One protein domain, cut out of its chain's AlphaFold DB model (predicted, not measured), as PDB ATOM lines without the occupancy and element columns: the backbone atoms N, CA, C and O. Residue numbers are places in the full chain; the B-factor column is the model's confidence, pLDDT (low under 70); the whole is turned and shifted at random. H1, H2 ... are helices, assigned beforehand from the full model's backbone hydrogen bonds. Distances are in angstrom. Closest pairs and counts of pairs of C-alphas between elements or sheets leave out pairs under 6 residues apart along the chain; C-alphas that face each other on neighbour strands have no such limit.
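AT A GLANCE: This is residues 108 to 180 of the 192 residues of the protein "OVATE domain-containing protein" of Cynara cardunculus var. scolymus (UniProt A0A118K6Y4). Three helices make a loose, flat triangle: long H1 is one side, H2 folds back slantwise from its end, and H3 returns towards the middle of H1. Residues 108 to 115 of H1 stick out. The printed part has 73 residues, in the order H1, H2, H3, is all helix, and is loose: radius of gyration of the C-alphas 14.3 A, spans 41 by 33 by 16 A.

HOW THE PARTS SIT: H1, residues 108 to 136, and H2, residues 139 to 154, form a helical hairpin. They touch through residues 129 to 133 and 139 to 142 alone, closest C-alphas Ile 133 and Met 139, 7.0 A, opposite ways at a steep tilt of 38 degrees, only just past shallow. H3, residues 158 to 175, is close to but not clearly touching H1, closest C-alphas Ala 121 and Cys 172, 7.2 A, only just about perpendicular at 70.3 degrees. H3 is also close to but not clearly touching H2, closest C-alphas Trp 152 and Ile 161, 7.9 A. Every O i to N i+4 pair is within hydrogen-bond range in H2 and H3, and 24 of 25 in H1.

IN THESE COORDINATES: H1 runs 41.0 A from C-alpha 108 at (28.561, 8.249, 125.098), H2 22.9 A, and H3 25.2 A to C-alpha 175 at (7.372, 12.043, 109.193).

THE WHOLE: The printed part has no cut, and both links are tight. The C-alphas farthest apart, Asn 108 and Gly 137, are 42.0 A apart. The model's pLDDT is under 70 at residues 108 to 116, 135 to 139 and 178 to 180.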
ATOM      1  N   ASN A 108      29.661   8.021 124.156       48.78
ATOM      2  CA  ASN A 108      28.561   8.249 125.098       48.78
ATOM      3  C   ASN A 108      27.746   9.522 124.805       48.78
ATOM      4  O   ASN A 108      26.538   9.502 125.020       48.78
ATOM      5  N   MET A 109      28.362  10.614 124.330       51.72
ATOM      6  CA  MET A 109      27.616  11.829 123.956       51.72
ATOM      7  C   MET A 109      26.751  11.610 122.710       51.72
ATOM      8  O   MET A 109      25.588  11.995 122.722       51.72
ATOM      9  N   GLN A 110      27.280  10.946 121.675       50.66
ATOM     10  CA  GLN A 110      26.500  10.637 120.468       50.66
ATOM     11  C   GLN A 110      25.349   9.669 120.762       50.66
ATOM     12  O   GLN A 110      24.237   9.882 120.296       50.66
ATOM     13  N   VAL A 111      25.587   8.645 121.587       55.75
ATOM     14  CA  VAL A 111      24.537   7.698 121.992       55.75
ATOM     15  C   VAL A 111      23.431   8.395 122.790       55.75
ATOM     16  O   VAL A 111      22.266   8.044 122.631       55.75
ATOM     17  N   GLN A 112      23.772   9.385 123.619       54.75
ATOM     18  CA  GLN A 112      22.793  10.129 124.411       54.75
ATOM     19  C   GLN A 112      21.966  11.108 123.556       54.75
ATOM     20  O   GLN A 112      20.751  11.173 123.722       54.75
ATOM     21  N   GLU A 113      22.586  11.814 122.604       58.53
ATOM     22  CA  GLU A 113      21.861  12.665 121.642       58.53
ATOM     23  C   GLU A 113      20.933  11.839 120.733       58.53
ATOM     24  O   GLU A 113      19.784  12.222 120.503       58.53
ATOM     25  N   ASP A 114      21.389  10.670 120.272       59.72
ATOM     26  CA  ASP A 114      20.579   9.745 119.473       59.72
ATOM     27  C   ASP A 114      19.386   9.177 120.271       59.72
ATOM     28  O   ASP A 114      18.294   8.991 119.721       59.72
ATOM     29  N   GLU A 115      19.569   8.919 121.572       61.28
ATOM     30  CA  GLU A 115      18.506   8.465 122.477       61.28
ATOM     31  C   GLU A 115      17.439   9.555 122.672       61.28
ATOM     32  O   GLU A 115      16.248   9.284 122.498       61.28
ATOM     33  N   ASP A 116      17.850  10.805 122.905       68.44
ATOM     34  CA  ASP A 116      16.944  11.948 123.078       68.44
ATOM     35  C   ASP A 116      16.121  12.242 121.801       68.44
ATOM     36  O   ASP A 116      14.916  12.531 121.859       68.44
ATOM     37  N   VAL A 117      16.735  12.116 120.617       70.62
ATOM     38  CA  VAL A 117      16.045  12.269 119.322       70.62
ATOM     39  C   VAL A 117      15.032  11.144 119.096       70.62
ATOM     40  O   VAL A 117      13.895  11.401 118.675       70.62
ATOM     41  N   ALA A 118      15.409   9.901 119.406       70.44
ATOM     42  CA  ALA A 118      14.517   8.754 119.297       70.44
ATOM     43  C   ALA A 118      13.309   8.891 120.238       70.44
ATOM     44  O   ALA A 118      12.174   8.639 119.821       70.44
ATOM     45  N   GLU A 119      13.517   9.359 121.471       76.69
ATOM     46  CA  GLU A 119      12.437   9.620 122.424       76.69
ATOM     47  C   GLU A 119      11.452  10.680 121.913       76.69
ATOM     48  O   GLU A 119      10.231  10.487 121.995       76.69
ATOM     49  N   HIS A 120      11.946  11.770 121.320       79.69
ATOM     50  CA  HIS A 120      11.094  12.815 120.748       79.69
ATOM     51  C   HIS A 120      10.271  12.311 119.549       79.69
ATOM     52  O   HIS A 120       9.071  12.612 119.434       79.69
ATOM     53  N   ALA A 121      10.874  11.511 118.665       79.00
ATOM     54  CA  ALA A 121      10.170  10.881 117.550       79.00
ATOM     55  C   ALA A 121       9.096   9.900 118.053       79.00
ATOM     56  O   ALA A 121       7.948   9.941 117.598       79.00
ATOM     57  N   CYS A 122       9.422   9.084 119.061       81.38
ATOM     58  CA  CYS A 122       8.465   8.191 119.713       81.38
ATOM     59  C   CYS A 122       7.294   8.961 120.336       81.38
ATOM     60  O   CYS A 122       6.136   8.596 120.126       81.38
ATOM     61  N   GLN A 123       7.562  10.057 121.046       85.44
ATOM     62  CA  GLN A 123       6.519  10.889 121.643       85.44
ATOM     63  C   GLN A 123       5.620  11.542 120.581       85.44
ATOM     64  O   GLN A 123       4.401  11.649 120.753       85.44
ATOM     65  N   SER A 124       6.202  11.956 119.457       84.75
ATOM     66  CA  SER A 124       5.464  12.532 118.330       84.75
ATOM     67  C   SER A 124       4.562  11.496 117.655       84.75
ATOM     68  O   SER A 124       3.394  11.781 117.371       84.75
ATOM     69  N   PHE A 125       5.056  10.269 117.486       85.62
ATOM     70  CA  PHE A 125       4.273   9.146 116.982       85.62
ATOM     71  C   PHE A 125       3.120   8.771 117.923       85.62
ATOM     72  O   PHE A 125       1.990   8.571 117.474       85.62
ATOM     73  N   GLU A 126       3.358   8.749 119.238       85.38
ATOM     74  CA  GLU A 126       2.293   8.549 120.224       85.38
ATOM     75  C   GLU A 126       1.202   9.620 120.090       85.38
ATOM     76  O   GLU A 126       0.013   9.306 119.985       85.38
ATOM     77  N   ASN A 127       1.585  10.893 120.023       85.31
ATOM     78  CA  ASN A 127       0.628  11.982 119.840       85.31
ATOM     79  C   ASN A 127      -0.172  11.836 118.534       85.31
ATOM     80  O   ASN A 127      -1.382  12.079 118.523       85.31
ATOM     81  N   TYR A 128       0.467  11.383 117.454       84.50
ATOM     82  CA  TYR A 128      -0.194  11.098 116.181       84.50
ATOM     83  C   TYR A 128      -1.232   9.969 116.296       84.50
ATOM     84  O   TYR A 128      -2.364  10.121 115.834       84.50
ATOM     85  N   LEU A 129      -0.902   8.873 116.983       83.25
ATOM     86  CA  LEU A 129      -1.842   7.777 117.232       83.25
ATOM     87  C   LEU A 129      -3.039   8.223 118.084       83.25
ATOM     88  O   LEU A 129      -4.182   7.884 117.770       83.25
ATOM     89  N   VAL A 130      -2.809   9.026 119.132       82.06
ATOM     90  CA  VAL A 130      -3.901   9.612 119.932       82.06
ATOM     91  C   VAL A 130      -4.800  10.475 119.056       82.06
ATOM     92  O   VAL A 130      -6.021  10.367 119.158       82.06
ATOM     93  N   LYS A 131      -4.220  11.290 118.171       80.94
ATOM     94  CA  LYS A 131      -4.967  12.129 117.232       80.94
ATOM     95  C   LYS A 131      -5.826  11.292 116.281       80.94
ATOM     96  O   LYS A 131      -7.021  11.556 116.146       80.94
ATOM     97  N   MET A 132      -5.263  10.233 115.694       75.69
ATOM     98  CA  MET A 132      -6.008   9.296 114.842       75.69
ATOM     99  C   MET A 132      -7.189   8.643 115.574       75.69
ATOM    100  O   MET A 132      -8.272   8.501 114.997       75.69
ATOM    101  N   ILE A 133      -7.004   8.270 116.846       76.50
ATOM    102  CA  ILE A 133      -8.045   7.657 117.684       76.50
ATOM    103  C   ILE A 133      -9.120   8.678 118.086       76.50
ATOM    104  O   ILE A 133     -10.310   8.366 118.033       76.50
ATOM    105  N   ALA A 134      -8.717   9.871 118.527       70.56
ATOM    106  CA  ALA A 134      -9.596  10.837 119.181       70.56
ATOM    107  C   ALA A 134     -10.321  11.778 118.208       70.56
ATOM    108  O   ALA A 134     -11.461  12.155 118.481       70.56
ATOM    109  N   GLU A 135      -9.682  12.166 117.102       63.28
ATOM    110  CA  GLU A 135     -10.172  13.241 116.228       63.28
ATOM    111  C   GLU A 135     -10.750  12.725 114.908       63.28
ATOM    112  O   GLU A 135     -11.789  13.212 114.466       63.28
ATOM    113  N   GLU A 136     -10.121  11.725 114.283       60.06
ATOM    114  CA  GLU A 136     -10.525  11.268 112.944       60.06
ATOM    115  C   GLU A 136     -11.313   9.955 112.942       60.06
ATOM    116  O   GLU A 136     -11.975   9.636 111.953       60.06
ATOM    117  N   GLY A 137     -11.261   9.171 114.025       61.72
ATOM    118  CA  GLY A 137     -11.934   7.871 114.086       61.72
ATOM    119  C   GLY A 137     -11.490   6.913 112.973       61.72
ATOM    120  O   GLY A 137     -12.244   6.005 112.608       61.72
ATOM    121  N   LYS A 138     -10.278   7.106 112.427       66.06
ATOM    122  CA  LYS A 138      -9.654   6.276 111.384       66.06
ATOM    123  C   LYS A 138      -9.201   4.942 111.976       66.06
ATOM    124  O   LYS A 138      -8.026   4.600 112.028       66.06
ATOM    125  N   MET A 139     -10.179   4.156 112.419       66.25
ATOM    126  CA  MET A 139      -9.966   2.836 113.010       66.25
ATOM    127  C   MET A 139      -9.405   1.819 112.009       66.25
ATOM    128  O   MET A 139      -8.912   0.785 112.437       66.25
ATOM    129  N   ARG A 140      -9.485   2.091 110.696       70.44
ATOM    130  CA  ARG A 140      -8.891   1.242 109.649       70.44
ATOM    131  C   ARG A 140      -7.374   1.401 109.583       70.44
ATOM    132  O   ARG A 140      -6.679   0.404 109.614       70.44
ATOM    133  N   ASP A 141      -6.866   2.625 109.618       74.56
ATOM    134  CA  ASP A 141      -5.417   2.855 109.586       74.56
ATOM    135  C   ASP A 141      -4.752   2.340 110.882       74.56
ATOM    136  O   ASP A 141      -3.633   1.838 110.864       74.56
ATOM    137  N   LEU A 142      -5.472   2.358 112.015       76.31
ATOM    138  CA  LEU A 142      -5.023   1.702 113.255       76.31
ATOM    139  C   LEU A 142      -4.908   0.180 113.115       76.31
ATOM    140  O   LEU A 142      -4.022  -0.422 113.710       76.31
ATOM    141  N   VAL A 143      -5.781  -0.448 112.330       76.00
ATOM    142  CA  VAL A 143      -5.698  -1.886 112.057       76.00
ATOM    143  C   VAL A 143      -4.409  -2.218 111.303       76.00
ATOM    144  O   VAL A 143      -3.733  -3.180 111.665       76.00
ATOM    145  N   ASP A 144      -4.039  -1.406 110.315       81.12
ATOM    146  CA  ASP A 144      -2.813  -1.611 109.537       81.12
ATOM    147  C   ASP A 144      -1.563  -1.456 110.422       81.12
ATOM    148  O   ASP A 144      -0.619  -2.245 110.333       81.12
ATOM    149  N   VAL A 145      -1.578  -0.495 111.354       81.94
ATOM    150  CA  VAL A 145      -0.500  -0.333 112.344       81.94
ATOM    151  C   VAL A 145      -0.448  -1.525 113.318       81.94
ATOM    152  O   VAL A 145       0.642  -1.968 113.683       81.94
ATOM    153  N   GLU A 146      -1.588  -2.098 113.723       81.00
ATOM    154  CA  GLU A 146      -1.613  -3.291 114.589       81.00
ATOM    155  C   GLU A 146      -1.001  -4.491 113.871       81.00
ATOM    156  O   GLU A 146      -0.209  -5.238 114.452       81.00
ATOM    157  N   GLU A 147      -1.357  -4.666 112.598       82.19
ATOM    158  CA  GLU A 147      -0.826  -5.724 111.754       82.19
ATOM    159  C   GLU A 147       0.683  -5.569 111.560       82.19
ATOM    160  O   GLU A 147       1.410  -6.559 111.677       82.19
ATOM    161  N   LEU A 148       1.170  -4.343 111.366       84.50
ATOM    162  CA  LEU A 148       2.598  -4.055 111.291       84.50
ATOM    163  C   LEU A 148       3.322  -4.474 112.576       84.50
ATOM    164  O   LEU A 148       4.300  -5.221 112.514       84.50
ATOM    165  N   LEU A 149       2.824  -4.059 113.746       82.12
ATOM    166  CA  LEU A 149       3.423  -4.401 115.043       82.12
ATOM    167  C   LEU A 149       3.392  -5.910 115.310       82.12
ATOM    168  O   LEU A 149       4.352  -6.487 115.831       82.12
ATOM    169  N   TYR A 150       2.306  -6.576 114.924       82.06
ATOM    170  CA  TYR A 150       2.207  -8.025 115.010       82.06
ATOM    171  C   TYR A 150       3.230  -8.714 114.102       82.06
ATOM    172  O   TYR A 150       3.928  -9.628 114.546       82.06
ATOM    173  N   CYS A 151       3.353  -8.280 112.847       82.25
ATOM    174  CA  CYS A 151       4.344  -8.810 111.915       82.25
ATOM    175  C   CYS A 151       5.763  -8.607 112.453       82.25
ATOM    176  O   CYS A 151       6.543  -9.560 112.474       82.25
ATOM    177  N   TRP A 152       6.057  -7.415 112.982       84.50
ATOM    178  CA  TRP A 152       7.335  -7.073 113.605       84.50
ATOM    179  C   TRP A 152       7.705  -8.030 114.735       84.50
ATOM    180  O   TRP A 152       8.801  -8.583 114.756       84.50
ATOM    181  N   LYS A 153       6.771  -8.306 115.651       82.38
ATOM    182  CA  LYS A 153       7.003  -9.223 116.777       82.38
ATOM    183  C   LYS A 153       7.312 -10.660 116.336       82.38
ATOM    184  O   LYS A 153       7.937 -11.413 117.081       82.38
ATOM    185  N   ASN A 154       6.854 -11.059 115.151       86.19
ATOM    186  CA  ASN A 154       7.035 -12.408 114.620       86.19
ATOM    187  C   ASN A 154       8.211 -12.531 113.636       86.19
ATOM    188  O   ASN A 154       8.475 -13.635 113.145       86.19
ATOM    189  N   LEU A 155       8.931 -11.442 113.349       84.56
ATOM    190  CA  LEU A 155      10.135 -11.475 112.524       84.56
ATOM    191  C   LEU A 155      11.257 -12.233 113.244       84.56
ATOM    192  O   LEU A 155      11.634 -11.915 114.366       84.56
ATOM    193  N   LYS A 156      11.796 -13.259 112.576       91.00
ATOM    194  CA  LYS A 156      12.870 -14.115 113.117       91.00
ATOM    195  C   LYS A 156      14.214 -13.933 112.422       91.00
ATOM    196  O   LYS A 156      15.235 -14.349 112.955       91.00
ATOM    197  N   SER A 157      14.216 -13.382 111.209       90.44
ATOM    198  CA  SER A 157      15.441 -13.242 110.426       90.44
ATOM    199  C   SER A 157      16.113 -11.902 110.733       90.44
ATOM    200  O   SER A 157      15.501 -10.865 110.476       90.44
ATOM    201  N   PRO A 158      17.365 -11.895 111.225       88.38
ATOM    202  CA  PRO A 158      18.063 -10.667 111.604       88.38
ATOM    203  C   PRO A 158      18.309  -9.731 110.414       88.38
ATOM    204  O   PRO A 158      18.269  -8.517 110.578       88.38
ATOM    205  N   LEU A 159      18.490 -10.276 109.205       90.00
ATOM    206  CA  LEU A 159      18.635  -9.475 107.986       90.00
ATOM    207  C   LEU A 159      17.348  -8.721 107.650       90.00
ATOM    208  O   LEU A 159      17.393  -7.541 107.318       90.00
ATOM    209  N   PHE A 160      16.199  -9.391 107.772       86.31
ATOM    210  CA  PHE A 160      14.909  -8.740 107.560       86.31
ATOM    211  C   PHE A 160      14.600  -7.730 108.660       86.31
ATOM    212  O   PHE A 160      14.092  -6.663 108.346       86.31
ATOM    213  N   ILE A 161      14.941  -8.029 109.917       88.31
ATOM    214  CA  ILE A 161      14.813  -7.062 111.013       88.31
ATOM    215  C   ILE A 161      15.626  -5.809 110.682       88.31
ATOM    216  O   ILE A 161      15.066  -4.727 110.672       88.31
ATOM    217  N   ASN A 162      16.905  -5.947 110.322       88.44
ATOM    218  CA  ASN A 162      17.758  -4.803 109.997       88.44
ATOM    219  C   ASN A 162      17.204  -3.983 108.818       88.44
ATOM    220  O   ASN A 162      17.088  -2.766 108.914       88.44
ATOM    221  N   LEU A 163      16.790  -4.654 107.739       90.81
ATOM    222  CA  LEU A 163      16.221  -3.991 106.567       90.81
ATOM    223  C   LEU A 163      14.954  -3.196 106.910       90.81
ATOM    224  O   LEU A 163      14.821  -2.039 106.521       90.81
ATOM    225  N   VAL A 164      14.035  -3.820 107.645       86.12
ATOM    226  CA  VAL A 164      12.769  -3.209 108.058       86.12
ATOM    227  C   VAL A 164      13.032  -2.062 109.038       86.12
ATOM    228  O   VAL A 164      12.478  -0.983 108.853       86.12
ATOM    229  N   CYS A 165      13.925  -2.240 110.016       87.19
ATOM    230  CA  CYS A 165      14.324  -1.182 110.946       87.19
ATOM    231  C   CYS A 165      14.895   0.038 110.223       87.19
ATOM    232  O   CYS A 165      14.504   1.152 110.544       87.19
ATOM    233  N   ARG A 166      15.785  -0.157 109.242       89.31
ATOM    234  CA  ARG A 166      16.364   0.955 108.473       89.31
ATOM    235  C   ARG A 166      15.303   1.702 107.679       89.31
ATOM    236  O   ARG A 166      15.212   2.915 107.787       89.31
ATOM    237  N   PHE A 167      14.455   0.970 106.959       89.25
ATOM    238  CA  PHE A 167      13.374   1.563 106.176       89.25
ATOM    239  C   PHE A 167      12.402   2.379 107.039       89.25
ATOM    240  O   PHE A 167      12.070   3.511 106.703       89.25
ATOM    241  N   TYR A 168      11.951   1.825 108.167       85.62
ATOM    242  CA  TYR A 168      11.041   2.548 109.055       85.62
ATOM    243  C   TYR A 168      11.738   3.650 109.854       85.62
ATOM    244  O   TYR A 168      11.089   4.633 110.183       85.62
ATOM    245  N   GLY A 169      13.039   3.525 110.126       85.38
ATOM    246  CA  GLY A 169      13.844   4.606 110.693       85.38
ATOM    247  C   GLY A 169      13.875   5.826 109.774       85.38
ATOM    248  O   GLY A 169      13.576   6.929 110.220       85.38
ATOM    249  N   GLU A 170      14.130   5.614 108.480       84.94
ATOM    250  CA  GLU A 170      14.089   6.670 107.458       84.94
ATOM    251  C   GLU A 170      12.684   7.284 107.335       84.94
ATOM    252  O   GLU A 170      12.532   8.501 107.381       84.94
ATOM    253  N   LEU A 171      11.629   6.461 107.295       85.44
ATOM    254  CA  LEU A 171      10.252   6.972 107.278       85.44
ATOM    255  C   LEU A 171       9.900   7.791 108.524       85.44
ATOM    256  O   LEU A 171       9.177   8.780 108.427       85.44
ATOM    257  N   CYS A 172      10.358   7.370 109.705       82.31
ATOM    258  CA  CYS A 172      10.133   8.119 110.935       82.31
ATOM    259  C   CYS A 172      10.840   9.472 110.892       82.31
ATOM    260  O   CYS A 172      10.242  10.451 111.320       82.31
ATOM    261  N   HIS A 173      12.053   9.539 110.344       82.94
ATOM    262  CA  HIS A 173      12.765  10.799 110.146       82.94
ATOM    263  C   HIS A 173      11.991  11.751 109.216       82.94
ATOM    264  O   HIS A 173      11.814  12.923 109.540       82.94
ATOM    265  N   ASP A 174      11.443  11.239 108.110       81.69
ATOM    266  CA  ASP A 174      10.655  12.040 107.162       81.69
ATOM    267  C   ASP A 174       9.323  12.540 107.753       81.69
ATOM    268  O   ASP A 174       8.854  13.634 107.430       81.69
ATOM    269  N   LEU A 175       8.678  11.731 108.599       83.69
ATOM    270  CA  LEU A 175       7.372  12.043 109.193       83.69
ATOM    271  C   LEU A 175       7.470  12.842 110.499       83.69
ATOM    272  O   LEU A 175       6.545  13.588 110.833       83.69
ATOM    273  N   PHE A 176       8.561  12.670 111.242       81.19
ATOM    274  CA  PHE A 176       8.803  13.257 112.558       81.19
ATOM    275  C   PHE A 176      10.201  13.889 112.602       81.19
ATOM    276  O   PHE A 176      11.080  13.377 113.298       81.19
ATOM    277  N   PRO A 177      10.415  15.004 111.882       76.19
ATOM    278  CA  PRO A 177      11.706  15.676 111.874       76.19
ATOM    279  C   PRO A 177      12.084  16.144 113.285       76.19
ATOM    280  O   PRO A 177      11.250  16.679 114.031       76.19
ATOM    281  N   SER A 178      13.344  15.936 113.663       67.88
ATOM    282  CA  SER A 178      13.922  16.513 114.872       67.88
ATOM    283  C   SER A 178      14.056  18.026 114.677       67.88
ATOM    284  O   SER A 178      14.476  18.506 113.631       67.88
ATOM    285  N   LYS A 179      13.682  18.820 115.683       63.91
ATOM    286  CA  LYS A 179      13.767  20.295 115.617       63.91
ATOM    287  C   LYS A 179      15.193  20.830 115.814       63.91
ATOM    288  O   LYS A 179      15.358  21.984 116.183       63.91
ATOM    289  N   VAL A 180      16.203  19.977 115.669       58.66
ATOM    290  CA  VAL A 180      17.581  20.270 116.086       58.66
ATOM    291  C   VAL A 180      18.323  21.108 115.032       58.66
ATOM    292  O   VAL A 180      19.307  21.754 115.358       58.66
TER     293      VAL A 180